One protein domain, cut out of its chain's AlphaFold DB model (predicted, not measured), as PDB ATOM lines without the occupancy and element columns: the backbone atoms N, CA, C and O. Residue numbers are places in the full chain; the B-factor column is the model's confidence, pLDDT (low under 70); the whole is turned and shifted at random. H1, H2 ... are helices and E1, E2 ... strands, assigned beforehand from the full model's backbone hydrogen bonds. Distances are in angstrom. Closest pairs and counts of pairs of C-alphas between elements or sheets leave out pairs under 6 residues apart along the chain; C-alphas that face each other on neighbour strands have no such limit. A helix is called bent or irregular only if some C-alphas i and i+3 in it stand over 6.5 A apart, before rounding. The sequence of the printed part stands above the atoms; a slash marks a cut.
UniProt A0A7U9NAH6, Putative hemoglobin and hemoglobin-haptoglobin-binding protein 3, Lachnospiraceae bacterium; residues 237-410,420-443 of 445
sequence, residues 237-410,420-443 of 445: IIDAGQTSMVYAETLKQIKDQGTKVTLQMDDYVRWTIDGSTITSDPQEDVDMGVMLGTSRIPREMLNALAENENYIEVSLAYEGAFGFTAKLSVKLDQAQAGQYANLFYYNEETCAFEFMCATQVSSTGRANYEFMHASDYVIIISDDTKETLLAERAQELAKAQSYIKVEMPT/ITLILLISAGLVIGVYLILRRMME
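AT A GLANCE: This is residues 237 to 410 and 420 to 443 of the 445 residues of the protein "Putative hemoglobin and hemoglobin-haptoglobin-binding protein 3" of Lachnospiraceae bacterium (UniProt A0A7U9NAH6). One strongly twisted sheet of eight strands is folded back on itself at sharp bends in its two long strands, E5 and E8, into two wings that are partly face to face. H1 sits by E2 and E3 at one end of the body, H2 and H4 pack side by side at the opposite end with the short H3, and the long H5 passes E7 and sticks out with its residues 432 to 441. The printed part has 198 residues with five named helices and eight named strands, in the order E1 H1 E2 E3 E4 H2 E5 E6 E7 E8 H3 H4 H5, and its class is mixed, helices and strands. The sheet is branched at E5, with E1 and E2 parallel and its other neighbour pairs antiparallel. The whole is compact, with a radius of gyration of the C-alphas of 17.7 A, and spans 53 by 50 by 33 A.

HOW THE PARTS SIT: Start at the first printed residue: E1, residues 237 to 239, is an edge strand and the parallel neighbour of E2, residues 260 to 264, with N 238 and O 262 at 2.8 A, within hydrogen-bond range. With H1, residues 248 to 256, they form a strand-helix-strand unit, two parallel neighbour strands with a helix between, and its crossover is right-handed. H1 only grazes the sheet, with its residues 251 to 255; its closest C-alphas to E2 are Ile 254 and Val 261, 7.3 A. On the other side of E2 look for E3, residues 269 to 274, in an antiparallel hairpin with it at 165 degrees, with N 261 and O 273 at 2.9 A. E5, residues 310 to 331, bends by 162 degrees at residue 326; on one side of it are E3, antiparallel, with N 272 and O 327 at 2.8 A, and the edge strand E4, residues 290 to 292, antiparallel, with N 291 and O 315 at 2.8 A. On the other side is E8, residues 366 to 382, antiparallel, with N 314 and O 377 at 2.9 A and N 328 and O 369 at 2.9 A; it bends by 155 degrees at residue 375. E8 has E5 on one side and, on the other side, beside its residues 376 to 382, E6, residues 340 to 347, antiparallel to E8, with N 344 and O 378 at 2.9 A. E6 forms a hairpin with the edge strand E7, residues 352 to 360, antiparallel at 157 degrees, with N 343 and O 357 at 2.8 A. H2, residues 299 to 305, touches H4, residues 394 to 407, at a shallow tilt of 17 degrees, opposite ways; H4 does so with residues 396 to 401 alone, and the closest C-alphas are Ala 304 and Glu 396, 5.3 A. H3, residues 389 to 392, and H4 meet only through their link. H5, residues 420 to 441, only grazes the sheet, with residues 420 to 431; its closest C-alphas to E7 are Ser 427 and Met 356, 7.7 A. Every O i to N i+4 pair is within hydrogen-bond range in H1 and H2, against 9 of 10 in H4 and 12 of 18 in H5; H3 is too short for such a pair.

IN THESE COORDINATES: Find C-alpha 237 at (-4.758, -36.955, 4.837), where E1 begins. E3 is 16.7 A long, E6 22.2 A and E7 24.6 A from first to last C-alpha; the bent E5 and E8 measure 14.2 A and 13.8 A. H4 runs 20.5 A from C-alpha 394 at (22.353, -13.740, 27.029). H5 runs 33.6 A to C-alpha 441 at (-1.422, -31.855, 42.037).

THE WHOLE: The C-alphas of Pro 409 and Glu 443 are the two farthest apart, 54.1 A. Residues 411 to 419 are not printed, and C-alphas 410 and 420 are 21.2 A apart across the cut. The link from E3 to E4, 15 residues, is long. The mean pLDDT of the printed part is 86.4; 34 residues are under 70, among them residues 420 to 434, and the mean of H5 is 56.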
ATOM      1  N   ILE A 237      -6.151 -37.199   5.208       67.69
ATOM      2  CA  ILE A 237      -4.758 -36.955   4.837       67.69
ATOM      3  C   ILE A 237      -4.734 -36.638   3.342       67.69
ATOM      4  O   ILE A 237      -4.977 -37.509   2.507       67.69
ATOM      5  N   ILE A 238      -4.450 -35.383   3.021       73.81
ATOM      6  CA  ILE A 238      -4.206 -34.902   1.667       73.81
ATOM      7  C   ILE A 238      -2.695 -34.943   1.446       73.81
ATOM      8  O   ILE A 238      -1.941 -34.294   2.173       73.81
ATOM      9  N   ASP A 239      -2.257 -35.702   0.445       67.81
ATOM     10  CA  ASP A 239      -0.916 -35.560  -0.120       67.81
ATOM     11  C   ASP A 239      -0.860 -34.230  -0.887       67.81
ATOM     12  O   ASP A 239      -1.592 -34.034  -1.861       67.81
ATOM     13  N   ALA A 240      -0.048 -33.291  -0.401       63.78
ATOM     14  CA  ALA A 240       0.134 -31.985  -1.023       63.78
ATOM     15  C   ALA A 240       1.141 -32.026  -2.188       63.78
ATOM     16  O   ALA A 240       1.185 -31.097  -2.999       63.78
ATOM     17  N   GLY A 241       1.942 -33.091  -2.311       62.53
ATOM     18  CA  GLY A 241       2.950 -33.260  -3.353       62.53
ATOM     19  C   GLY A 241       3.937 -32.091  -3.425       62.53
ATOM     20  O   GLY A 241       4.824 -31.957  -2.592       62.53
ATOM     21  N   GLN A 242       3.801 -31.246  -4.452       56.66
ATOM     22  CA  GLN A 242       4.615 -30.031  -4.626       56.66
ATOM     23  C   GLN A 242       3.828 -28.718  -4.454       56.66
ATOM     24  O   GLN A 242       4.374 -27.653  -4.725       56.66
ATOM     25  N   THR A 243       2.558 -28.761  -4.031       67.94
ATOM     26  CA  THR A 243       1.743 -27.556  -3.798       67.94
ATOM     27  C   THR A 243       1.560 -27.288  -2.309       67.94
ATOM     28  O   THR A 243       0.604 -27.738  -1.685       67.94
ATOM     29  N   SER A 244       2.455 -26.479  -1.746       85.56
ATOM     30  CA  SER A 244       2.346 -25.965  -0.377       85.56
ATOM     31  C   SER A 244       1.207 -24.953  -0.179       85.56
ATOM     32  O   SER A 244       0.788 -24.711   0.953       85.56
ATOM     33  N   MET A 245       0.690 -24.370  -1.265       89.56
ATOM     34  CA  MET A 245      -0.367 -23.358  -1.246       89.56
ATOM     35  C   MET A 245      -1.734 -23.944  -0.869       89.56
ATOM     36  O   MET A 245      -2.222 -24.873  -1.519       89.56
ATOM     37  N   VAL A 246      -2.391 -23.346   0.127       89.38
ATOM     38  CA  VAL A 246      -3.759 -23.674   0.548       89.38
ATOM     39  C   VAL A 246      -4.657 -22.460   0.334       89.38
ATOM     40  O   VAL A 246      -4.537 -21.444   1.016       89.38
ATOM     41  N   TYR A 247      -5.576 -22.579  -0.623       90.94
ATOM     42  CA  TYR A 247      -6.428 -21.471  -1.046       90.94
ATOM     43  C   TYR A 247      -7.473 -21.075   0.009       90.94
ATOM     44  O   TYR A 247      -8.007 -21.930   0.725       90.94
ATOM     45  N   ALA A 248      -7.848 -19.796   0.037       91.06
ATOM     46  CA  ALA A 248      -8.849 -19.240   0.947       91.06
ATOM     47  C   ALA A 248     -10.207 -19.964   0.847       91.06
ATOM     48  O   ALA A 248     -10.830 -20.247   1.871       91.06
ATOM     49  N   GLU A 249     -10.643 -20.356  -0.363       89.19
ATOM     50  CA  GLU A 249     -11.844 -21.192  -0.555       89.19
ATOM     51  C   GLU A 249     -11.735 -22.548   0.162       89.19
ATOM     52  O   GLU A 249     -12.711 -23.026   0.740       89.19
ATOM     53  N   THR A 250     -10.554 -23.172   0.139       90.75
ATOM     54  CA  THR A 250     -10.304 -24.471   0.775       90.75
ATOM     55  C   THR A 250     -10.284 -24.334   2.293       90.75
ATOM     56  O   THR A 250     -10.951 -25.108   2.976       90.75
ATOM     57  N   LEU A 251      -9.607 -23.314   2.831       91.44
ATOM     58  CA  LEU A 251      -9.639 -23.003   4.263       91.44
ATOM     59  C   LEU A 251     -11.068 -22.677   4.737       91.44
ATOM     60  O   LEU A 251     -11.488 -23.144   5.797       91.44
ATOM     61  N   LYS A 252     -11.857 -21.954   3.927       92.25
ATOM     62  CA  LYS A 252     -13.273 -21.681   4.209       92.25
ATOM     63  C   LYS A 252     -14.122 -22.954   4.194       92.25
ATOM     64  O   LYS A 252     -14.968 -23.117   5.067       92.25
ATOM     65  N   GLN A 253     -13.887 -23.876   3.260       91.88
ATOM     66  CA  GLN A 253     -14.571 -25.172   3.261       91.88
ATOM     67  C   GLN A 253     -14.216 -25.989   4.516       91.88
ATOM     68  O   GLN A 253     -15.114 -26.531   5.153       91.88
ATOM     69  N   ILE A 254     -12.934 -26.041   4.899       91.25
ATOM     70  CA  ILE A 254     -12.462 -26.737   6.108       91.25
ATOM     71  C   ILE A 254     -13.154 -26.174   7.359       91.25
ATOM     72  O   ILE A 254     -13.691 -26.945   8.157       91.25
ATOM     73  N   LYS A 255     -13.215 -24.839   7.477       93.12
ATOM     74  CA  LYS A 255     -13.967 -24.107   8.506       93.12
ATOM     75  C   LYS A 255     -15.449 -24.485   8.526       93.12
ATOM     76  O   LYS A 255     -15.959 -24.919   9.553       93.12
ATOM     77  N   ASP A 256     -16.145 -24.319   7.403       93.38
ATOM     78  CA  ASP A 256     -17.602 -24.484   7.329       93.38
ATOM     79  C   ASP A 256     -18.036 -25.954   7.507       93.38
ATOM     80  O   ASP A 256     -19.167 -26.219   7.908       93.38
ATOM     81  N   GLN A 257     -17.131 -26.908   7.257       91.88
ATOM     82  CA  GLN A 257     -17.296 -28.334   7.560       91.88
ATOM     83  C   GLN A 257     -16.801 -28.725   8.968       91.88
ATOM     84  O   GLN A 257     -16.898 -29.896   9.336       91.88
ATOM     85  N   GLY A 258     -16.223 -27.799   9.747       89.31
ATOM     86  CA  GLY A 258     -15.672 -28.042  11.090       89.31
ATOM     87  C   GLY A 258     -14.620 -29.160  11.162       89.31
ATOM     88  O   GLY A 258     -14.415 -29.747  12.221       89.31
ATOM     89  N   THR A 259     -14.010 -29.514  10.029       88.25
ATOM     90  CA  THR A 259     -13.320 -30.798   9.833       88.25
ATOM     91  C   THR A 259     -11.817 -30.676  10.067       88.25
ATOM     92  O   THR A 259     -11.200 -29.659   9.756       88.25
ATOM     93  N   LYS A 260     -11.202 -31.738  10.602       91.88
ATOM     94  CA  LYS A 260      -9.747 -31.842  10.759       91.88
ATOM     95  C   LYS A 260      -9.112 -32.432   9.497       91.88
ATOM     96  O   LYS A 260      -9.288 -33.613   9.208       91.88
ATOM     97  N   VAL A 261      -8.349 -31.611   8.782       92.06
ATOM     98  CA  VAL A 261      -7.594 -31.989   7.576       92.06
ATOM     99  C   VAL A 261      -6.110 -32.065   7.911       92.06
ATOM    100  O   VAL A 261      -5.592 -31.224   8.643       92.06
ATOM    101  N   THR A 262      -5.413 -33.068   7.380       92.94
ATOM    102  CA  THR A 262      -3.952 -33.177   7.490       92.94
ATOM    103  C   THR A 262      -3.324 -33.070   6.110       92.94
ATOM    104  O   THR A 262      -3.661 -33.836   5.218       92.94
ATOM    105  N   LEU A 263      -2.402 -32.131   5.938       91.38
ATOM    106  CA  LEU A 263      -1.615 -31.937   4.727       91.38
ATOM    107  C   LEU A 263      -0.258 -32.612   4.942       91.38
ATOM    108  O   LEU A 263       0.523 -32.182   5.795       91.38
ATOM    109  N   GLN A 264       0.014 -33.685   4.207       91.56
ATOM    110  CA  GLN A 264       1.342 -34.288   4.137       91.56
ATOM    111  C   GLN A 264       2.126 -33.543   3.049       91.56
ATOM    112  O   GLN A 264       1.730 -33.585   1.889       91.56
ATOM    113  N   MET A 265       3.199 -32.844   3.430       88.38
ATOM    114  CA  MET A 265       4.056 -32.123   2.476       88.38
ATOM    115  C   MET A 265       5.172 -33.039   1.961       88.38
ATOM    116  O   MET A 265       5.408 -33.130   0.764       88.38
ATOM    117  N   ASP A 266       5.818 -33.763   2.876       90.31
ATOM    118  CA  ASP A 266       6.785 -34.828   2.604       90.31
ATOM    119  C   ASP A 266       6.836 -35.792   3.812       90.31
ATOM    120  O   ASP A 266       6.018 -35.694   4.731       90.31
ATOM    121  N   ASP A 267       7.774 -36.743   3.854       91.00
ATOM    122  CA  ASP A 267       7.944 -37.654   5.003       91.00
ATOM    123  C   ASP A 267       8.226 -36.922   6.335       91.00
ATOM    124  O   ASP A 267       7.847 -37.396   7.418       91.00
ATOM    125  N   TYR A 268       8.870 -35.756   6.278       93.50
ATOM    126  CA  TYR A 268       9.307 -34.969   7.425       93.50
ATOM    127  C   TYR A 268       8.235 -34.007   7.927       93.50
ATOM    128  O   TYR A 268       8.072 -33.873   9.140       93.50
ATOM    129  N   VAL A 269       7.450 -33.406   7.038       95.12
ATOM    130  CA  VAL A 269       6.558 -32.278   7.323       95.12
ATOM    131  C   VAL A 269       5.091 -32.660   7.128       95.12
ATOM    132  O   VAL A 269       4.655 -33.094   6.061       95.12
ATOM    133  N   ARG A 270       4.300 -32.438   8.181       95.38
ATOM    134  CA  ARG A 270       2.835 -32.491   8.146       95.38
ATOM    135  C   ARG A 270       2.249 -31.253   8.802       95.38
ATOM    136  O   ARG A 270       2.665 -30.912   9.904       95.38
ATOM    137  N   TRP A 271       1.226 -30.678   8.189       95.12
ATOM    138  CA  TRP A 271       0.328 -29.734   8.846       95.12
ATOM    139  C   TRP A 271      -0.996 -30.418   9.170       95.12
ATOM    140  O   TRP A 271      -1.503 -31.192   8.368       95.12
ATOM    141  N   THR A 272      -1.597 -30.103  10.311       94.94
ATOM    142  CA  THR A 272      -2.987 -30.446  10.618       94.94
ATOM    143  C   THR A 272      -3.752 -29.162  10.907       94.94
ATOM    144  O   THR A 272      -3.409 -28.419  11.827       94.94
ATOM    145  N   ILE A 273      -4.792 -28.908  10.117       93.44
ATOM    146  CA  ILE A 273      -5.692 -27.762  10.242       93.44
ATOM    147  C   ILE A 273      -7.010 -28.285  10.809       93.44
ATOM    148  O   ILE A 273      -7.584 -29.240  10.284       93.44
ATOM    149  N   ASP A 274      -7.481 -27.686  11.898       91.06
ATOM    150  CA  ASP A 274      -8.756 -28.036  12.520       91.06
ATOM    151  C   ASP A 274      -9.786 -26.951  12.203       91.06
ATOM    152  O   ASP A 274      -9.708 -25.848  12.739       91.06
ATOM    153  N   GLY A 275     -10.746 -27.255  11.326       90.75
ATOM    154  CA  GLY A 275     -11.766 -26.301  10.895       90.75
ATOM    155  C   GLY A 275     -12.568 -25.678  12.036       90.75
ATOM    156  O   GLY A 275     -12.995 -24.532  11.916       90.75
ATOM    157  N   SER A 276     -12.707 -26.372  13.170       89.56
ATOM    158  CA  SER A 276     -13.401 -25.840  14.348       89.56
ATOM    159  C   SER A 276     -12.669 -24.674  15.034       89.56
ATOM    160  O   SER A 276     -13.294 -23.941  15.801       89.56
ATOM    161  N   THR A 277     -11.376 -24.457  14.749       86.69
ATOM    162  CA  THR A 277     -10.585 -23.342  15.309       86.69
ATOM    163  C   THR A 277     -10.565 -22.095  14.418       86.69
ATOM    164  O   THR A 277     -10.108 -21.038  14.855       86.69
ATOM    165  N   ILE A 278     -11.077 -22.179  13.184       88.69
ATOM    166  CA  ILE A 278     -11.072 -21.070  12.222       88.69
ATOM    167  C   ILE A 278     -12.276 -20.155  12.504       88.69
ATOM    168  O   ILE A 278     -13.403 -20.413  12.082       88.69
ATOM    169  N   THR A 279     -12.053 -19.071  13.248       86.50
ATOM    170  CA  THR A 279     -13.132 -18.208  13.782       86.50
ATOM    171  C   THR A 279     -13.655 -17.142  12.813       86.50
ATOM    172  O   THR A 279     -14.698 -16.543  13.073       86.50
ATOM    173  N   SER A 280     -12.966 -16.904  11.697       87.94
ATOM    174  CA  SER A 280     -13.334 -15.918  10.670       87.94
ATOM    175  C   SER A 280     -13.203 -16.516   9.266       87.94
ATOM    176  O   SER A 280     -12.555 -17.545   9.095       87.94
ATOM    177  N   ASP A 281     -13.848 -15.917   8.264       88.75
ATOM    178  CA  ASP A 281     -13.691 -16.363   6.875       88.75
ATOM    179  C   ASP A 281     -12.282 -15.996   6.361       88.75
ATOM    180  O   ASP A 281     -11.935 -14.811   6.377       88.75
ATOM    181  N   PRO A 282     -11.474 -16.962   5.882       87.06
ATOM    182  CA  PRO A 282     -10.157 -16.695   5.300       87.06
ATOM    183  C   PRO A 282     -10.240 -15.712   4.126       87.06
ATOM    184  O   PRO A 282     -11.126 -15.835   3.280       87.06
ATOM    185  N   GLN A 283      -9.336 -14.730   4.092       83.69
ATOM    186  CA  GLN A 283      -9.327 -13.658   3.083       83.69
ATOM    187  C   GLN A 283      -8.216 -13.815   2.033       83.69
ATOM    188  O   GLN A 283      -8.328 -13.251   0.948       83.69
ATOM    189  N   GLU A 284      -7.156 -14.559   2.354       88.25
ATOM    190  CA  GLU A 284      -5.940 -14.698   1.546       88.25
ATOM    191  C   GLU A 284      -5.518 -16.176   1.483       88.25
ATOM    192  O   GLU A 284      -5.880 -16.972   2.356       88.25
ATOM    193  N   ASP A 285      -4.794 -16.548   0.425       90.06
ATOM    194  CA  ASP A 285      -4.241 -17.893   0.246       90.06
ATOM    195  C   ASP A 285      -2.958 -18.043   1.087       90.06
ATOM    196  O   ASP A 285      -2.150 -17.115   1.162       90.06
ATOM    197  N   VAL A 286      -2.754 -19.202   1.723       89.88
ATOM    198  CA  VAL A 286      -1.654 -19.416   2.681       89.88
ATOM    199  C   VAL A 286      -0.655 -20.438   2.145       89.88
ATOM    200  O   VAL A 286      -1.007 -21.595   1.905       89.88
ATOM    201  N   ASP A 287       0.612 -20.038   2.018       91.19
ATOM    202  CA  ASP A 287       1.707 -20.949   1.678       91.19
ATOM    203  C   ASP A 287       2.172 -21.717   2.926       91.19
ATOM    204  O   ASP A 287       2.898 -21.208   3.779       91.19
ATOM    205  N   MET A 288       1.745 -22.970   3.053       91.19
ATOM    206  CA  MET A 288       2.110 -23.839   4.177       91.19
ATOM    207  C   MET A 288       3.485 -24.510   3.985       91.19
ATOM    208  O   MET A 288       3.783 -25.522   4.624       91.19
ATOM    209  N   GLY A 289       4.331 -23.969   3.103       92.56
ATOM    210  CA  GLY A 289       5.667 -24.475   2.812       92.56
ATOM    211  C   GLY A 289       6.600 -24.384   4.019       92.56
ATOM    212  O   GLY A 289       6.555 -23.427   4.792       92.56
ATOM    213  N   VAL A 290       7.453 -25.396   4.174       94.31
ATOM    214  CA  VAL A 290       8.410 -25.517   5.280       94.31
ATOM    215  C   VAL A 290       9.768 -25.898   4.706       94.31
ATOM    216  O   VAL A 290       9.888 -26.912   4.023       94.31
ATOM    217  N   MET A 291      10.797 -25.112   5.005       93.75
ATOM    218  CA  MET A 291      12.188 -25.437   4.700       93.75
ATOM    219  C   MET A 291      12.891 -25.867   5.990       93.75
ATOM    220  O   MET A 291      12.919 -25.118   6.965       93.75
ATOM    221  N   LEU A 292      13.441 -27.084   6.001       94.75
ATOM    222  CA  LEU A 292      14.181 -27.640   7.137       94.75
ATOM    223  C   LEU A 292      15.690 -27.572   6.877       94.75
ATOM    224  O   LEU A 292      16.156 -27.907   5.789       94.75
ATOM    225  N   GLY A 293      16.461 -27.169   7.888       93.25
ATOM    226  CA  GLY A 293      17.919 -27.034   7.800       93.25
ATOM    227  C   GLY A 293      18.408 -25.784   7.058       93.25
ATOM    228  O   GLY A 293      19.604 -25.678   6.793       93.25
ATOM    229  N   THR A 294      17.512 -24.846   6.732       89.50
ATOM    230  CA  THR A 294      17.846 -23.524   6.180       89.50
ATOM    231  C   THR A 294      16.877 -22.465   6.696       89.50
ATOM    232  O   THR A 294      15.664 -22.667   6.619       89.50
ATOM    233  N   SER A 295      17.397 -21.323   7.133       92.88
ATOM    234  CA  SER A 295      16.624 -20.159   7.577       92.88
ATOM    235  C   SER A 295      17.302 -18.840   7.195       92.88
ATOM    236  O   SER A 295      18.432 -18.822   6.701       92.88
ATOM    237  N   ARG A 296      16.623 -17.715   7.443       91.25
ATOM    238  CA  ARG A 296      17.225 -16.367   7.395       91.25
ATOM    239  C   ARG A 296      17.996 -15.998   8.665       91.25
ATOM    240  O   ARG A 296      18.636 -14.947   8.708       91.25
ATOM    241  N   ILE A 297      17.953 -16.845   9.697       94.69
ATOM    242  CA  ILE A 297      18.548 -16.569  11.007       94.69
ATOM    243  C   ILE A 297      20.069 -16.395  10.837       94.69
ATOM    244  O   ILE A 297      20.742 -17.316  10.366       94.69
ATOM    245  N   PRO A 298      20.657 -15.244  11.222       95.12
ATOM    246  CA  PRO A 298      22.086 -15.016  11.054       95.12
ATOM    247  C   PRO A 298      22.914 -16.084  11.772       95.12
ATOM    248  O   PRO A 298      22.663 -16.393  12.939       95.12
ATOM    249  N   ARG A 299      23.943 -16.615  11.101       93.06
ATOM    250  CA  ARG A 299      24.759 -17.722  11.630       93.06
ATOM    251  C   ARG A 299      25.356 -17.418  13.008       93.06
ATOM    252  O   ARG A 299      25.382 -18.308  13.846       93.06
ATOM    253  N   GLU A 300      25.741 -16.173  13.285       94.12
ATOM    254  CA  GLU A 300      26.237 -15.778  14.612       94.12
ATOM    255  C   GLU A 300      25.173 -15.873  15.718       94.12
ATOM    256  O   GLU A 300      25.507 -16.204  16.852       94.12
ATOM    257  N   MET A 301      23.890 -15.664  15.402       96.06
ATOM    258  CA  MET A 301      22.794 -15.878  16.355       96.06
ATOM    259  C   MET A 301      22.589 -17.374  16.619       96.06
ATOM    260  O   MET A 301      22.516 -17.779  17.777       96.06
ATOM    261  N   LEU A 302      22.573 -18.210  15.572       96.12
ATOM    262  CA  LEU A 302      22.496 -19.675  15.714       96.12
ATOM    263  C   LEU A 302      23.677 -20.226  16.534       96.12
ATOM    264  O   LEU A 302      23.470 -21.006  17.463       96.12
ATOM    265  N   ASN A 303      24.900 -19.762  16.246       95.44
ATOM    266  CA  ASN A 303      26.111 -20.103  16.996       95.44
ATOM    267  C   ASN A 303      25.985 -19.710  18.480       95.44
ATOM    268  O   ASN A 303      26.336 -20.505  19.346       95.44
ATOM    269  N   ALA A 304      25.483 -18.506  18.777       96.44
ATOM    270  CA  ALA A 304      25.363 -17.990  20.140       96.44
ATOM    271  C   ALA A 304      24.242 -18.650  20.966       96.44
ATOM    272  O   ALA A 304      24.368 -18.733  22.188       96.44
ATOM    273  N   LEU A 305      23.160 -19.114  20.326       97.31
ATOM    274  CA  LEU A 305      22.078 -19.845  20.994       97.31
ATOM    275  C   LEU A 305      22.429 -21.323  21.211       97.31
ATOM    276  O   LEU A 305      22.363 -21.810  22.338       97.31
ATOM    277  N   ALA A 306      22.748 -22.036  20.128       94.06
ATOM    278  CA  ALA A 306      22.887 -23.488  20.150       94.06
ATOM    279  C   ALA A 306      24.309 -23.926  20.525       94.06
ATOM    280  O   ALA A 306      24.469 -24.763  21.408       94.06
ATOM    281  N   GLU A 307      25.338 -23.335  19.905       87.88
ATOM    282  CA  GLU A 307      26.773 -23.633  20.070       87.88
ATOM    283  C   GLU A 307      27.166 -25.120  19.895       87.88
ATOM    284  O   GLU A 307      27.773 -25.483  18.890       87.88
ATOM    285  N   ASN A 308      26.833 -25.960  20.879       84.75
ATOM    286  CA  ASN A 308      27.107 -27.398  20.956       84.75
ATOM    287  C   ASN A 308      25.822 -28.259  20.986       84.75
ATOM    288  O   ASN A 308      25.906 -29.484  20.937       84.75
ATOM    289  N   GLU A 309      24.642 -27.643  21.102       92.00
ATOM    290  CA  GLU A 309      23.343 -28.324  21.085       92.00
ATOM    291  C   GLU A 309      22.995 -28.824  19.669       92.00
ATOM    292  O   GLU A 309      23.320 -28.184  18.666       92.00
ATOM    293  N   ASN A 310      22.275 -29.944  19.577       94.25
ATOM    294  CA  ASN A 310      21.749 -30.448  18.309       94.25
ATOM    295  C   ASN A 310      20.527 -29.615  17.886       94.25
ATOM    296  O   ASN A 310      19.573 -29.507  18.657       94.25
ATOM    297  N   TYR A 311      20.528 -29.034  16.681       96.56
ATOM    298  CA  TYR A 311      19.432 -28.173  16.228       96.56
ATOM    299  C   TYR A 311      19.047 -28.356  14.760       96.56
ATOM    300  O   TYR A 311      19.845 -28.784  13.928       96.56
ATOM    301  N   ILE A 312      17.802 -27.988  14.448       96.69
ATOM    302  CA  ILE A 312      17.261 -27.914  13.088       96.69
ATOM    303  C   ILE A 312      16.633 -26.532  12.884       96.69
ATOM    304  O   ILE A 312      15.742 -26.124  13.629       96.69
ATOM    305  N   GLU A 313      17.111 -25.813  11.870       97.25
ATOM    306  CA  GLU A 313      16.507 -24.569  11.375       97.25
ATOM    307  C   GLU A 313      15.162 -24.872  10.692       97.25
ATOM    308  O   GLU A 313      15.057 -25.859   9.959       97.25
ATOM    309  N   VAL A 314      14.146 -24.035  10.908       96.25
ATOM    310  CA  VAL A 314      12.814 -24.172  10.297       96.25
ATOM    311  C   VAL A 314      12.365 -22.811   9.774       96.25
ATOM    312  O   VAL A 314      12.065 -21.921  10.564       96.25
ATOM    313  N   SER A 315      12.294 -22.651   8.456       94.88
ATOM    314  CA  SER A 315      11.752 -21.450   7.811       94.88
ATOM    315  C   SER A 315      10.392 -21.766   7.196       94.88
ATOM    316  O   SER A 315      10.238 -22.793   6.529       94.88
ATOM    317  N   LEU A 316       9.392 -20.921   7.443       92.62
ATOM    318  CA  LEU A 316       8.060 -21.044   6.849       92.62
ATOM    319  C   LEU A 316       7.940 -20.117   5.630       92.62
ATOM    320  O   LEU A 316       8.468 -19.011   5.636       92.62
ATOM    321  N   ALA A 317       7.277 -20.585   4.568       88.44
ATOM    322  CA  ALA A 317       7.241 -19.888   3.273       88.44
ATOM    323  C   ALA A 317       6.294 -18.669   3.235       88.44
ATOM    324  O   ALA A 317       6.459 -17.775   2.404       88.44
ATOM    325  N   TYR A 318       5.300 -18.646   4.124       86.94
ATOM    326  CA  TYR A 318       4.388 -17.523   4.350       86.94
ATOM    327  C   TYR A 318       4.951 -16.548   5.397       86.94
ATOM    328  O   TYR A 318       5.844 -16.897   6.163       86.94
ATOM    329  N   GLU A 319       4.396 -15.335   5.476       80.69
ATOM    330  CA  GLU A 319       4.830 -14.296   6.418       80.69
ATOM    331  C   GLU A 319       3.691 -13.797   7.306       80.69
ATOM    332  O   GLU A 319       2.617 -13.433   6.827       80.69
ATOM    333  N   GLY A 320       3.945 -13.693   8.612       79.06
ATOM    334  CA  GLY A 320       2.988 -13.119   9.555       79.06
ATOM    335  C   GLY A 320       1.851 -14.072   9.938       79.06
ATOM    336  O   GLY A 320       2.018 -15.287   9.964       79.06
ATOM    337  N   ALA A 321       0.704 -13.528  10.349       84.75
ATOM    338  CA  ALA A 321      -0.358 -14.308  10.990       84.75
ATOM    339  C   ALA A 321      -1.199 -15.129   9.993       84.75
ATOM    340  O   ALA A 321      -1.657 -14.600   8.982       84.75
ATOM    341  N   PHE A 322      -1.489 -16.391  10.328       83.69
ATOM    342  CA  PHE A 322      -2.358 -17.266   9.523       83.69
ATOM    343  C   PHE A 322      -3.857 -16.939   9.656       83.69
ATOM    344  O   PHE A 322      -4.659 -17.333   8.817       83.69
ATOM    345  N   GLY A 323      -4.264 -16.280  10.748       80.69
ATOM    346  CA  GLY A 323      -5.680 -16.074  11.097       80.69
ATOM    347  C   GLY A 323      -6.376 -17.291  11.732       80.69
ATOM    348  O   GLY A 323      -7.526 -17.186  12.151       80.69
ATOM    349  N   PHE A 324      -5.679 -18.424  11.853       86.38
ATOM    350  CA  PHE A 324      -6.122 -19.650  12.526       86.38
ATOM    351  C   PHE A 324      -4.937 -20.361  13.200       86.38
ATOM    352  O   PHE A 324      -3.781 -19.991  12.984       86.38
ATOM    353  N   THR A 325      -5.215 -21.386  14.014       88.44
ATOM    354  CA  THR A 325      -4.174 -22.230  14.621       88.44
ATOM    355  C   THR A 325      -3.919 -23.457  13.750       88.44
ATOM    356  O   THR A 325      -4.805 -24.294  13.567       88.44
ATOM    357  N   ALA A 326      -2.696 -23.588  13.245       91.12
ATOM    358  CA  ALA A 326      -2.232 -24.724  12.457       91.12
ATOM    359  C   ALA A 326      -1.254 -25.578  13.280       91.12
ATOM    360  O   ALA A 326      -0.359 -25.049  13.942       91.12
ATOM    361  N   LYS A 327      -1.399 -26.907  13.251       95.31
ATOM    362  CA  LYS A 327      -0.502 -27.825  13.969       95.31
ATOM    363  C   LYS A 327       0.585 -28.359  13.042       95.31
ATOM    364  O   LYS A 327       0.283 -29.157  12.160       95.31
ATOM    365  N   LEU A 328       1.835 -27.952  13.254       96.19
ATOM    366  CA  LEU A 328       2.990 -28.489  12.530       96.19
ATOM    367  C   LEU A 328       3.501 -29.748  13.237       96.19
ATOM    368  O   LEU A 328       3.728 -29.744  14.446       96.19
ATOM    369  N   SER A 329       3.724 -30.812  12.474       97.25
ATOM    370  CA  SER A 329       4.342 -32.058  12.917       97.25
ATOM    371  C   SER A 329       5.632 -32.285  12.135       97.25
ATOM    372  O   SER A 329       5.578 -32.626  10.949       97.25
ATOM    373  N   VAL A 330       6.784 -32.122  12.791       97.50
ATOM    374  CA  VAL A 330       8.122 -32.259  12.185       97.50
ATOM    375  C   VAL A 330       8.748 -33.583  12.617       97.50
ATOM    376  O   VAL A 330       8.778 -33.892  13.807       97.50
ATOM    377  N   LYS A 331       9.266 -34.365  11.667       97.19
ATOM    378  CA  LYS A 331      10.110 -35.540  11.929       97.19
ATOM    379  C   LYS A 331      11.550 -35.094  12.182       97.19
ATOM    380  O   LYS A 331      12.118 -34.356  11.382       97.19
ATOM    381  N   LEU A 332      12.138 -35.552  13.278       96.62
ATOM    382  CA  LEU A 332      13.460 -35.166  13.756       96.62
ATOM    383  C   LEU A 332      14.352 -36.414  13.796       96.62
ATOM    384  O   LEU A 332      14.488 -37.056  14.831       96.62
ATOM    385  N   ASP A 333      14.967 -36.772  12.665       92.94
ATOM    386  CA  ASP A 333      15.747 -38.021  12.525       92.94
ATOM    387  C   ASP A 333      16.991 -38.099  13.430       92.94
ATOM    388  O   ASP A 333      17.568 -39.170  13.592       92.94
ATOM    389  N   GLN A 334      17.403 -36.972  14.018       90.19
ATOM    390  CA  GLN A 334      18.498 -36.886  14.990       90.19
ATOM    391  C   GLN A 334      18.018 -36.953  16.456       90.19
ATOM    392  O   GLN A 334      18.838 -36.816  17.361       90.19
ATOM    393  N   ALA A 335      16.712 -37.114  16.702       95.12
ATOM    394  CA  ALA A 335      16.118 -37.147  18.035       95.12
ATOM    395  C   ALA A 335      15.646 -38.554  18.428       95.12
ATOM    396  O   ALA A 335      15.129 -39.322  17.615       95.12
ATOM    397  N   GLN A 336      15.776 -38.868  19.714       95.75
ATOM    398  CA  GLN A 336      15.264 -40.090  20.326       95.75
ATOM    399  C   GLN A 336      13.888 -39.846  20.959       95.75
ATOM    400  O   GLN A 336      13.559 -38.738  21.384       95.75
ATOM    401  N   ALA A 337      13.076 -40.900  21.044       97.00
ATOM    402  CA  ALA A 337      11.763 -40.830  21.674       97.00
ATOM    403  C   ALA A 337      11.881 -40.425  23.155       97.00
ATOM    404  O   ALA A 337      12.660 -41.019  23.899       97.00
ATOM    405  N   GLY A 338      11.092 -39.437  23.579       95.44
ATOM    406  CA  GLY A 338      11.121 -38.875  24.933       95.44
ATOM    407  C   GLY A 338      12.063 -37.682  25.129       95.44
ATOM    408  O   GLY A 338      11.887 -36.967  26.111       95.44
ATOM    409  N   GLN A 339      12.993 -37.405  24.204       97.88
ATOM    410  CA  GLN A 339      13.751 -36.143  24.216       97.88
ATOM    411  C   GLN A 339      12.824 -34.948  23.951       97.88
ATOM    412  O   GLN A 339      11.780 -35.088  23.308       97.88
ATOM    413  N   TYR A 340      13.216 -33.758  24.400       98.19
ATOM    414  CA  TYR A 340      12.514 -32.514  24.108       98.19
ATOM    415  C   TYR A 340      13.029 -31.872  22.824       98.19
ATOM    416  O   TYR A 340      14.229 -31.775  22.578       98.19
ATOM    417  N   ALA A 341      12.089 -31.377  22.027       98.31
ATOM    418  CA  ALA A 341      12.338 -30.564  20.851       98.31
ATOM    419  C   ALA A 341      11.844 -29.135  21.135       98.31
ATOM    420  O   ALA A 341      10.651 -28.831  21.056       98.31
ATOM    421  N   ASN A 342      12.776 -28.275  21.533       98.25
ATOM    422  CA  ASN A 342      12.557 -26.934  22.065       98.25
ATOM    423  C   ASN A 342      12.485 -25.912  20.928       98.25
ATOM    424  O   ASN A 342      13.477 -25.711  20.232       98.25
ATOM    425  N   LEU A 343      11.331 -25.275  20.736       98.12
ATOM    426  CA  LEU A 343      11.094 -24.318  19.659       98.12
ATOM    427  C   LEU A 343      11.415 -22.889  20.112       98.12
ATOM    428  O   LEU A 343      10.789 -22.368  21.038       98.12
ATOM    429  N   PHE A 344      12.327 -22.236  19.397       97.44
ATOM    430  CA  PHE A 344      12.618 -20.811  19.529       97.44
ATOM    431  C   PHE A 344      12.217 -20.077  18.248       97.44
ATOM    432  O   PHE A 344      12.574 -20.498  17.150       97.44
ATOM    433  N   TYR A 345      11.498 -18.970  18.395       95.06
ATOM    434  CA  TYR A 345      11.203 -18.003  17.339       95.06
ATOM    435  C   TYR A 345      12.382 -17.038  17.175       95.06
ATOM    436  O   TYR A 345      12.969 -16.632  18.182       95.06
ATOM    437  N   TYR A 346      12.736 -16.670  15.939       93.94
ATOM    438  CA  TYR A 346      13.698 -15.601  15.667       93.94
ATOM    439  C   TYR A 346      13.005 -14.338  15.147       93.94
ATOM    440  O   TYR A 346      12.433 -14.303  14.059       93.94
ATOM    441  N   ASN A 347      13.107 -13.268  15.924       90.31
ATOM    442  CA  ASN A 347      12.521 -11.972  15.635       90.31
ATOM    443  C   ASN A 347      13.534 -11.103  14.866       90.31
ATOM    444  O   ASN A 347      14.460 -10.541  15.463       90.31
ATOM    445  N   GLU A 348      13.369 -10.986  13.540       87.12
ATOM    446  CA  GLU A 348      14.280 -10.209  12.682       87.12
ATOM    447  C   GLU A 348      14.346  -8.719  13.072       87.12
ATOM    448  O   GLU A 348      15.440  -8.154  13.119       87.12
ATOM    449  N   GLU A 349      13.209  -8.086  13.405       85.50
ATOM    450  CA  GLU A 349      13.139  -6.645  13.723       85.50
ATOM    451  C   GLU A 349      13.983  -6.277  14.953       85.50
ATOM    452  O   GLU A 349      14.651  -5.240  14.982       85.50
ATOM    453  N   THR A 350      13.975  -7.132  15.979       88.00
ATOM    454  CA  THR A 350      14.778  -6.928  17.197       88.00
ATOM    455  C   THR A 350      16.178  -7.545  17.103       88.00
ATOM    456  O   THR A 350      17.090  -7.102  17.818       88.00
ATOM    457  N   CYS A 351      16.362  -8.509  16.192       89.12
ATOM    458  CA  CYS A 351      17.486  -9.441  16.104       89.12
ATOM    459  C   CYS A 351      17.670 -10.232  17.414       89.12
ATOM    460  O   CYS A 351      18.720 -10.146  18.059       89.12
ATOM    461  N   ALA A 352      16.629 -10.940  17.853       92.12
ATOM    462  CA  ALA A 352      16.618 -11.711  19.099       92.12
ATOM    463  C   ALA A 352      15.825 -13.021  18.954       92.12
ATOM    464  O   ALA A 352      14.982 -13.148  18.069       92.12
ATOM    465  N   PHE A 353      16.091 -13.986  19.838       96.25
ATOM    466  CA  PHE A 353      15.278 -15.196  19.963       96.25
ATOM    467  C   PHE A 353      14.270 -15.080  21.101       96.25
ATOM    468  O   PHE A 353      14.542 -14.448  22.122       96.25
ATOM    469  N   GLU A 354      13.159 -15.792  20.954       95.31
ATOM    470  CA  GLU A 354      12.115 -15.941  21.960       95.31
ATOM    471  C   GLU A 354      11.775 -17.435  22.101       95.31
ATOM    472  O   GLU A 354      11.576 -18.126  21.102       95.31
ATOM    473  N   PHE A 355      11.729 -17.972  23.324       96.06
ATOM    474  CA  PHE A 355      11.336 -19.367  23.554       96.06
ATOM    475  C   PHE A 355       9.816 -19.493  23.426       96.06
ATOM    476  O   PHE A 355       9.082 -18.784  24.113       96.06
ATOM    477  N   MET A 356       9.346 -20.392  22.559       94.44
ATOM    478  CA  MET A 356       7.916 -20.605  22.318       94.44
ATOM    479  C   MET A 356       7.366 -21.737  23.187       94.44
ATOM    480  O   MET A 356       6.404 -21.537  23.927       94.44
ATOM    481  N   CYS A 357       7.956 -22.931  23.083       94.00
ATOM    482  CA  CYS A 357       7.551 -24.114  23.840       94.00
ATOM    483  C   CYS A 357       8.565 -25.262  23.718       94.00
ATOM    484  O   CYS A 357       9.391 -25.304  22.805       94.00
ATOM    485  N   ALA A 358       8.444 -26.242  24.613       96.50
ATOM    486  CA  ALA A 358       9.066 -27.553  24.491       96.50
ATOM    487  C   ALA A 358       7.985 -28.610  24.223       96.50
ATOM    488  O   ALA A 358       6.890 -28.542  24.780       96.50
ATOM    489  N   THR A 359       8.289 -29.596  23.382       96.88
ATOM    490  CA  THR A 359       7.402 -30.734  23.091       96.88
ATOM    491  C   THR A 359       8.227 -32.019  23.113       96.88
ATOM    492  O   THR A 359       9.376 -32.010  22.668       96.88
ATOM    493  N   GLN A 360       7.692 -33.115  23.658       97.38
ATOM    494  CA  GLN A 360       8.401 -34.399  23.652       97.38
ATOM    495  C   GLN A 360       8.323 -35.048  22.267       97.38
ATOM    496  O   GLN A 360       7.265 -35.086  21.632       97.38
ATOM    497  N   VAL A 361       9.446 -35.594  21.812       97.94
ATOM    498  CA  VAL A 361       9.546 -36.337  20.557       97.94
ATOM    499  C   VAL A 361       8.879 -37.701  20.721       97.94
ATOM    500  O   VAL A 361       9.199 -38.470  21.629       97.94
ATOM    501  N   SER A 362       7.935 -38.011  19.832       97.38
ATOM    502  CA  SER A 362       7.186 -39.269  19.852       97.38
ATOM    503  C   SER A 362       8.070 -40.500  19.605       97.38
ATOM    504  O   SER A 362       9.165 -40.417  19.049       97.38
ATOM    505  N   SER A 363       7.527 -41.691  19.876       96.06
ATOM    506  CA  SER A 363       8.101 -42.977  19.438       96.06
ATOM    507  C   SER A 363       8.262 -43.121  17.916       96.06
ATOM    508  O   SER A 363       8.941 -44.034  17.455       96.06
ATOM    509  N   THR A 364       7.662 -42.221  17.130       94.50
ATOM    510  CA  THR A 364       7.810 -42.127  15.668       94.50
ATOM    511  C   THR A 364       8.797 -41.038  15.229       94.50
ATOM    512  O   THR A 364       8.850 -40.708  14.044       94.50
ATOM    513  N   GLY A 365       9.565 -40.468  16.165       96.44
ATOM    514  CA  GLY A 365      10.553 -39.425  15.892       96.44
ATOM    515  C   GLY A 365       9.934 -38.085  15.496       96.44
ATOM    516  O   GLY A 365      10.562 -37.338  14.753       96.44
ATOM    517  N   ARG A 366       8.695 -37.774  15.915       97.12
ATOM    518  CA  ARG A 366       8.012 -36.518  15.556       97.12
ATOM    519  C   ARG A 366       7.760 -35.616  16.756       97.12
ATOM    520  O   ARG A 366       7.200 -36.051  17.762       97.12
ATOM    521  N   ALA A 367       8.104 -34.345  16.593       97.88
ATOM    522  CA  ALA A 367       7.689 -33.242  17.448       97.88
ATOM    523  C   ALA A 367       6.417 -32.593  16.878       97.88
ATOM    524  O   ALA A 367       6.211 -32.591  15.662       97.88
ATOM    525  N   ASN A 368       5.556 -32.047  17.742       97.31
ATOM    526  CA  ASN A 368       4.310 -31.395  17.328       97.31
ATOM    527  C   ASN A 368       4.152 -30.038  18.024       97.31
ATOM    528  O   ASN A 368       4.312 -29.949  19.243       97.31
ATOM    529  N   TYR A 369       3.796 -29.023  17.241       96.12
ATOM    530  CA  TYR A 369       3.749 -27.610  17.619       96.12
ATOM    531  C   TYR A 369       2.460 -26.956  17.122       96.12
ATOM    532  O   TYR A 369       1.873 -27.415  16.145       96.12
ATOM    533  N   GLU A 370       2.035 -25.867  17.755       92.94
ATOM    534  CA  GLU A 370       0.884 -25.068  17.323       92.94
ATOM    535  C   GLU A 370       1.357 -23.673  16.914       92.94
ATOM    536  O   GLU A 370       1.948 -22.950  17.713       92.94
ATOM    537  N   PHE A 371       1.110 -23.311  15.655       89.31
ATOM    538  CA  PHE A 371       1.493 -22.036  15.063       89.31
ATOM    539  C   PHE A 371       0.251 -21.210  14.729       89.31
ATOM    540  O   PHE A 371      -0.730 -21.717  14.186       89.31
ATOM    541  N   MET A 372       0.324 -19.912  15.016       85.12
ATOM    542  CA  MET A 372      -0.654 -18.897  14.589       85.12
ATOM    543  C   MET A 372      -0.022 -17.841  13.665       85.12
ATOM    544  O   MET A 372      -0.712 -16.962  13.149       85.12
ATOM    545  N   HIS A 373       1.297 -17.920  13.475       83.69
ATOM    546  CA  HIS A 373       2.090 -17.066  12.604       83.69
ATOM    547  C   HIS A 373       3.181 -17.892  11.910       83.69
ATOM    548  O   HIS A 373       3.555 -18.956  12.410       83.69
ATOM    549  N   ALA A 374       3.670 -17.385  10.783       87.12
ATOM    550  CA  ALA A 374       4.810 -17.892  10.039       87.12
ATOM    551  C   ALA A 374       6.007 -16.939  10.151       87.12
ATOM    552  O   ALA A 374       5.827 -15.717  10.177       87.12
ATOM    553  N   SER A 375       7.206 -17.518  10.256       90.94
ATOM    554  CA  SER A 375       8.504 -16.837  10.289       90.94
ATOM    555  C   SER A 375       9.646 -17.876  10.279       90.94
ATOM    556  O   SER A 375       9.429 -19.032   9.900       90.94
ATOM    557  N   ASP A 376      10.843 -17.491  10.730       93.88
ATOM    558  CA  ASP A 376      11.961 -18.397  11.006       93.88
ATOM    559  C   ASP A 376      12.018 -18.835  12.480       93.88
ATOM    560  O   ASP A 376      11.815 -18.051  13.416       93.88
ATOM    561  N   TYR A 377      12.363 -20.104  12.682       96.12
ATOM    562  CA  TYR A 377      12.489 -20.754  13.981       96.12
ATOM    563  C   TYR A 377      13.713 -21.671  14.021       96.12
ATOM    564  O   TYR A 377      14.263 -22.077  12.995       96.12
ATOM    565  N   VAL A 378      14.100 -22.068  15.228       97.75
ATOM    566  CA  VAL A 378      15.059 -23.148  15.458       97.75
ATOM    567  C   VAL A 378      14.514 -24.121  16.498       97.75
ATOM    568  O   VAL A 378      13.994 -23.716  17.539       97.75
ATOM    569  N   ILE A 379      14.615 -25.415  16.195       98.38
ATOM    570  CA  ILE A 379      14.273 -26.515  17.099       98.38
ATOM    571  C   ILE A 379      15.572 -27.053  17.699       98.38
ATOM    572  O   ILE A 379      16.401 -27.577  16.959       98.38
ATOM    573  N   ILE A 380      15.735 -26.964  19.021       98.31
ATOM    574  CA  ILE A 380      16.861 -27.552  19.766       98.31
ATOM    575  C   ILE A 380      16.434 -28.883  20.399       98.31
ATOM    576  O   ILE A 380      15.474 -28.934  21.171       98.31
ATOM    577  N   ILE A 381      17.157 -29.954  20.073       97.94
ATOM    578  CA  ILE A 381      16.911 -31.331  20.515       97.94
ATOM    579  C   ILE A 381      17.796 -31.629  21.732       97.94
ATOM    580  O   ILE A 381      19.022 -31.614  21.619       97.94
ATOM    581  N   SER A 382      17.186 -31.930  22.879       97.19
ATOM    582  CA  SER A 382      17.897 -32.180  24.141       97.19
ATOM    583  C   SER A 382      17.117 -33.082  25.102       97.19
ATOM    584  O   SER A 382      15.909 -33.255  24.962       97.19
ATOM    585  N   ASP A 383      17.798 -33.644  26.102       96.88
ATOM    586  CA  ASP A 383      17.171 -34.519  27.109       96.88
ATOM    587  C   ASP A 383      16.275 -33.753  28.108       96.88
ATOM    588  O   ASP A 383      15.302 -34.310  28.611       96.88
ATOM    589  N   ASP A 384      16.547 -32.459  28.316       95.81
ATOM    590  CA  ASP A 384      15.783 -31.523  29.160       95.81
ATOM    591  C   ASP A 384      15.103 -30.409  28.333       95.81
ATOM    592  O   ASP A 384      15.430 -30.206  27.154       95.81
ATOM    593  N   THR A 385      14.193 -29.638  28.948       96.75
ATOM    594  CA  THR A 385      13.665 -28.397  28.345       96.75
ATOM    595  C   THR A 385      14.697 -27.264  28.399       96.75
ATOM    596  O   THR A 385      15.595 -27.245  29.239       96.75
ATOM    597  N   LYS A 386      14.594 -26.306  27.470       96.19
ATOM    598  CA  LYS A 386      15.561 -25.203  27.281       96.19
ATOM    599  C   LYS A 386      14.956 -23.818  27.546       96.19
ATOM    600  O   LYS A 386      15.403 -22.823  26.981       96.19
ATOM    601  N   GLU A 387      13.955 -23.747  28.421       94.75
ATOM    602  CA  GLU A 387      13.233 -22.515  28.794       94.75
ATOM    603  C   GLU A 387      14.171 -21.388  29.270       94.75
ATOM    604  O   GLU A 387      13.971 -20.218  28.946       94.75
ATOM    605  N   THR A 388      15.230 -21.739  30.001       95.56
ATOM    606  CA  THR A 388      16.219 -20.807  30.565       95.56
ATOM    607  C   THR A 388      17.385 -20.474  29.629       95.56
ATOM    608  O   THR A 388      18.136 -19.535  29.912       95.56
ATOM    609  N   LEU A 389      17.519 -21.159  28.484       95.75
ATOM    610  CA  LEU A 389      18.694 -21.071  27.603       95.75
ATOM    611  C   LEU A 389      18.967 -19.641  27.104       95.75
ATOM    612  O   LEU A 389      20.120 -19.242  26.965       95.75
ATOM    613  N   LEU A 390      17.923 -18.829  26.890       96.25
ATOM    614  CA  LEU A 390      18.076 -17.423  26.489       96.25
ATOM    615  C   LEU A 390      18.743 -16.558  27.566       96.25
ATOM    616  O   LEU A 390      19.481 -15.632  27.231       96.25
ATOM    617  N   ALA A 391      18.514 -16.858  28.846       96.06
ATOM    618  CA  ALA A 391      19.170 -16.175  29.957       96.06
ATOM    619  C   ALA A 391      20.616 -16.669  30.134       96.06
ATOM    620  O   ALA A 391      21.520 -15.861  30.339       96.06
ATOM    621  N   GLU A 392      20.845 -17.975  29.982       96.38
ATOM    622  CA  GLU A 392      22.175 -18.600  30.036       96.38
ATOM    623  C   GLU A 392      23.098 -18.100  28.911       96.38
ATOM    624  O   GLU A 392      24.276 -17.826  29.137       96.38
ATOM    625  N   ARG A 393      22.553 -17.922  27.700       96.06
ATOM    626  CA  ARG A 393      23.278 -17.453  26.507       96.06
ATOM    627  C   ARG A 393      23.238 -15.937  26.297       96.06
ATOM    628  O   ARG A 393      23.816 -15.446  25.327       96.06
ATOM    629  N   ALA A 394      22.624 -15.172  27.203       95.88
ATOM    630  CA  ALA A 394      22.353 -13.740  27.029       95.88
ATOM    631  C   ALA A 394      23.588 -12.898  26.648       95.88
ATOM    632  O   ALA A 394      23.480 -11.982  25.831       95.88
ATOM    633  N   GLN A 395      24.770 -13.206  27.199       95.88
ATOM    634  CA  GLN A 395      26.009 -12.482  26.886       95.88
ATOM    635  C   GLN A 395      26.485 -12.717  25.442       95.88
ATOM    636  O   GLN A 395      26.870 -11.767  24.760       95.88
ATOM    637  N   GLU A 396      26.455 -13.964  24.971       96.06
ATOM    638  CA  GLU A 396      26.876 -14.313  23.611       96.06
ATOM    639  C   GLU A 396      25.838 -13.863  22.576       96.06
ATOM    640  O   GLU A 396      26.207 -13.319  21.538       96.06
ATOM    641  N   LEU A 397      24.543 -13.945  22.902       95.62
ATOM    642  CA  LEU A 397      23.460 -13.400  22.078       95.62
ATOM    643  C   LEU A 397      23.566 -11.874  21.916       95.62
ATOM    644  O   LEU A 397      23.478 -11.368  20.799       95.62
ATOM    645  N   ALA A 398      23.821 -11.128  22.998       94.75
ATOM    646  CA  ALA A 398      24.028  -9.678  22.928       94.75
ATOM    647  C   ALA A 398      25.277  -9.301  22.109       94.75
ATOM    648  O   ALA A 398      25.268  -8.323  21.358       94.75
ATOM    649  N   LYS A 399      26.347 -10.098  22.216       94.69
ATOM    650  CA  LYS A 399      27.579  -9.949  21.434       94.69
ATOM    651  C   LYS A 399      27.339 -10.221  19.945       94.69
ATOM    652  O   LYS A 399      27.690  -9.365  19.132       94.69
ATOM    653  N   ALA A 400      26.685 -11.324  19.580       93.81
ATOM    654  CA  ALA A 400      26.317 -11.639  18.196       93.81
ATOM    655  C   ALA A 400      25.429 -10.543  17.579       93.81
ATOM    656  O   ALA A 400      25.745 -10.007  16.514       93.81
ATOM    657  N   GLN A 401      24.390 -10.117  18.306       91.00
ATOM    658  CA  GLN A 401      23.515  -9.015  17.907       91.00
ATOM    659  C   GLN A 401      24.290  -7.704  17.660       91.00
ATOM    660  O   GLN A 401      23.947  -6.947  16.749       91.00
ATOM    661  N   SER A 402      25.344  -7.429  18.442       90.56
ATOM    662  CA  SER A 402      26.149  -6.211  18.283       90.56
ATOM    663  C   SER A 402      26.943  -6.166  16.971       90.56
ATOM    664  O   SER A 402      27.038  -5.096  16.376       90.56
ATOM    665  N   TYR A 403      27.444  -7.305  16.470       82.31
ATOM    666  CA  TYR A 403      28.119  -7.371  15.167       82.31
ATOM    667  C   TYR A 403      27.135  -7.138  14.013       82.31
ATOM    668  O   TYR A 403      27.363  -6.284  13.158       82.31
ATOM    669  N   ILE A 404      25.989  -7.825  14.045       81.25
ATOM    670  CA  ILE A 404      24.946  -7.759  13.007       81.25
ATOM    671  C   ILE A 404      24.415  -6.322  12.833       81.25
ATOM    672  O   ILE A 404      24.228  -5.854  11.710       81.25
ATOM    673  N   LYS A 405      24.242  -5.582  13.939       73.94
ATOM    674  CA  LYS A 405      23.794  -4.174  13.931       73.94
ATOM    675  C   LYS A 405      24.866  -3.164  13.487       73.94
ATOM    676  O   LYS A 405      24.530  -2.002  13.279       73.94
ATOM    677  N   VAL A 406      26.128  -3.578  13.336       69.00
ATOM    678  CA  VAL A 406      27.219  -2.745  12.789       69.00
ATOM    679  C   VAL A 406      27.395  -2.956  11.280       69.00
ATOM    680  O   VAL A 406      27.842  -2.043  10.588       69.00
ATOM    681  N   GLU A 407      27.030  -4.129  10.757       62.19
ATOM    682  CA  GLU A 407      27.268  -4.503   9.355       62.19
ATOM    683  C   GLU A 407      26.129  -4.098   8.395       62.19
ATOM    684  O   GLU A 407      26.370  -3.886   7.206       62.19
ATOM    685  N   MET A 408      24.901  -3.910   8.896       47.19
ATOM    686  CA  MET A 408      23.758  -3.452   8.092       47.19
ATOM    687  C   MET A 408      23.436  -1.957   8.295       47.19
ATOM    688  O   MET A 408      23.305  -1.508   9.436       47.19
ATOM    689  N   PRO A 409      23.229  -1.166   7.219       46.59
ATOM    690  CA  PRO A 409      22.773   0.217   7.342       46.59
ATOM    691  C   PRO A 409      21.339   0.267   7.886       46.59
ATOM    692  O   PRO A 409      20.478  -0.516   7.485       46.59
ATOM    693  N   THR A 410      21.066   1.219   8.782       46.84
ATOM    694  CA  THR A 410      19.784   1.336   9.495       46.84
ATOM    695  C   THR A 410      18.607   1.587   8.548       46.84
ATOM    696  O   THR A 410      18.363   2.721   8.129       46.84
ATOM    697  N   ILE A 420       2.744  -8.620  16.740       50.75
ATOM    698  CA  ILE A 420       3.501  -9.779  17.256       50.75
ATOM    699  C   ILE A 420       3.439  -9.846  18.794       50.75
ATOM    700  O   ILE A 420       3.111 -10.887  19.363       50.75
ATOM    701  N   THR A 421       3.623  -8.707  19.470       43.09
ATOM    702  CA  THR A 421       3.600  -8.578  20.940       43.09
ATOM    703  C   THR A 421       2.287  -9.037  21.584       43.09
ATOM    704  O   THR A 421       2.283  -9.424  22.750       43.09
ATOM    705  N   LEU A 422       1.164  -9.011  20.855       43.00
ATOM    706  CA  LEU A 422      -0.130  -9.468  21.370       43.00
ATOM    707  C   LEU A 422      -0.276 -10.996  21.306       43.00
ATOM    708  O   LEU A 422      -0.883 -11.586  22.197       43.00
ATOM    709  N   ILE A 423       0.297 -11.638  20.284       52.53
ATOM    710  CA  ILE A 423       0.221 -13.094  20.074       52.53
ATOM    711  C   ILE A 423       1.019 -13.829  21.165       52.53
ATOM    712  O   ILE A 423       0.535 -14.795  21.755       52.53
ATOM    713  N   LEU A 424       2.201 -13.307  21.500       51.28
ATOM    714  CA  LEU A 424       3.119 -13.853  22.511       51.28
ATOM    715  C   LEU A 424       2.537 -13.867  23.938       51.28
ATOM    716  O   LEU A 424       2.871 -14.730  24.748       51.28
ATOM    717  N   LEU A 425       1.629 -12.938  24.253       48.06
ATOM    718  CA  LEU A 425       0.965 -12.884  25.561       48.06
ATOM    719  C   LEU A 425      -0.091 -13.988  25.747       48.06
ATOM    720  O   LEU A 425      -0.440 -14.312  26.883       48.06
ATOM    721  N   ILE A 426      -0.596 -14.576  24.657       50.31
ATOM    722  CA  ILE A 426      -1.647 -15.606  24.698       50.31
ATOM    723  C   ILE A 426      -1.041 -16.993  24.963       50.31
ATOM    724  O   ILE A 426      -1.569 -17.741  25.788       50.31
ATOM    725  N   SER A 427       0.093 -17.324  24.333       50.41
ATOM    726  CA  SER A 427       0.793 -18.601  24.550       50.41
ATOM    727  C   SER A 427       1.325 -18.733  25.983       50.41
ATOM    728  O   SER A 427       1.084 -19.750  26.638       50.41
ATOM    729  N   ALA A 428       1.958 -17.681  26.514       46.78
ATOM    730  CA  ALA A 428       2.475 -17.654  27.883       46.78
ATOM    731  C   ALA A 428       1.385 -17.923  28.943       46.78
ATOM    732  O   ALA A 428       1.627 -18.629  29.924       46.78
ATOM    733  N   GLY A 429       0.164 -17.412  28.731       47.59
ATOM    734  CA  GLY A 429      -0.964 -17.614  29.645       47.59
ATOM    735  C   GLY A 429      -1.395 -19.079  29.782       47.59
ATOM    736  O   GLY A 429      -1.710 -19.524  30.887       47.59
ATOM    737  N   LEU A 430      -1.366 -19.849  28.688       48.66
ATOM    738  CA  LEU A 430      -1.727 -21.270  28.699       48.66
ATOM    739  C   LEU A 430      -0.653 -22.139  29.366       48.66
ATOM    740  O   LEU A 430      -0.996 -23.000  30.178       48.66
ATOM    741  N   VAL A 431       0.631 -21.884  29.090       52.84
ATOM    742  CA  VAL A 431       1.747 -22.630  29.704       52.84
ATOM    743  C   VAL A 431       1.761 -22.433  31.224       52.84
ATOM    744  O   VAL A 431       1.810 -23.411  31.969       52.84
ATOM    745  N   ILE A 432       1.619 -21.189  31.697       62.44
ATOM    746  CA  ILE A 432       1.538 -20.880  33.135       62.44
ATOM    747  C   ILE A 432       0.300 -21.535  33.769       62.44
ATOM    748  O   ILE A 432       0.394 -22.081  34.869       62.44
ATOM    749  N   GLY A 433      -0.846 -21.539  33.079       56.41
ATOM    750  CA  GLY A 433      -2.066 -22.200  33.551       56.41
ATOM    751  C   GLY A 433      -1.887 -23.704  33.777       56.41
ATOM    752  O   GLY A 433      -2.214 -24.207  34.852       56.41
ATOM    753  N   VAL A 434      -1.314 -24.419  32.802       59.47
ATOM    754  CA  VAL A 434      -1.052 -25.867  32.909       59.47
ATOM    755  C   VAL A 434       0.006 -26.166  33.976       59.47
ATOM    756  O   VAL A 434      -0.195 -27.065  34.791       59.47
ATOM    757  N   TYR A 435       1.089 -25.384  34.034       71.44
ATOM    758  CA  TYR A 435       2.144 -25.542  35.040       71.44
ATOM    759  C   TYR A 435       1.614 -25.391  36.476       71.44
ATOM    760  O   TYR A 435       1.929 -26.206  37.341       71.44
ATOM    761  N   LEU A 436       0.762 -24.392  36.736       65.88
ATOM    762  CA  LEU A 436       0.174 -24.175  38.062       65.88
ATOM    763  C   LEU A 436      -0.808 -25.286  38.472       65.88
ATOM    764  O   LEU A 436      -0.875 -25.621  39.655       65.88
ATOM    765  N   ILE A 437      -1.535 -25.883  37.520       67.50
ATOM    766  CA  ILE A 437      -2.414 -27.035  37.780       67.50
ATOM    767  C   ILE A 437      -1.582 -28.280  38.117       67.50
ATOM    768  O   ILE A 437      -1.811 -28.900  39.154       67.50
ATOM    769  N   LEU A 438      -0.580 -28.610  37.291       64.69
ATOM    770  CA  LEU A 438       0.300 -29.763  37.520       64.69
ATOM    771  C   LEU A 438       1.082 -29.635  38.830       64.69
ATOM    772  O   LEU A 438       1.165 -30.595  39.592       64.69
ATOM    773  N   ARG A 439       1.603 -28.440  39.137       69.12
ATOM    774  CA  ARG A 439       2.282 -28.179  40.408       69.12
ATOM    775  C   ARG A 439       1.354 -28.397  41.601       69.12
ATOM    776  O   ARG A 439       1.778 -29.024  42.563       69.12
ATOM    777  N   ARG A 440       0.104 -27.918  41.543       69.19
ATOM    778  CA  ARG A 440      -0.853 -28.105  42.644       69.19
ATOM    779  C   ARG A 440      -1.117 -29.586  42.920       69.19
ATOM    780  O   ARG A 440      -1.173 -29.974  44.079       69.19
ATOM    781  N   MET A 441      -1.229 -30.409  41.878       65.31
ATOM    782  CA  MET A 441      -1.422 -31.855  42.037       65.31
ATOM    783  C   MET A 441      -0.216 -32.556  42.687       65.31
ATOM    784  O   MET A 441      -0.401 -33.585  43.319       65.31
ATOM    785  N   MET A 442       0.993 -31.992  42.590       67.69
ATOM    786  CA  MET A 442       2.199 -32.491  43.276       67.69
ATOM    787  C   MET A 442       2.408 -31.897  44.685       67.69
ATOM    788  O   MET A 442       3.410 -32.200  45.327       67.69
ATOM    789  N   GLU A 443       1.500 -31.039  45.162       66.69
ATOM    790  CA  GLU A 443       1.499 -30.473  46.523       66.69
ATOM    791  C   GLU A 443       0.299 -30.981  47.365       66.69
ATOM    792  O   GLU A 443       0.098 -30.508  48.485       66.69
TER     793      GLU A 443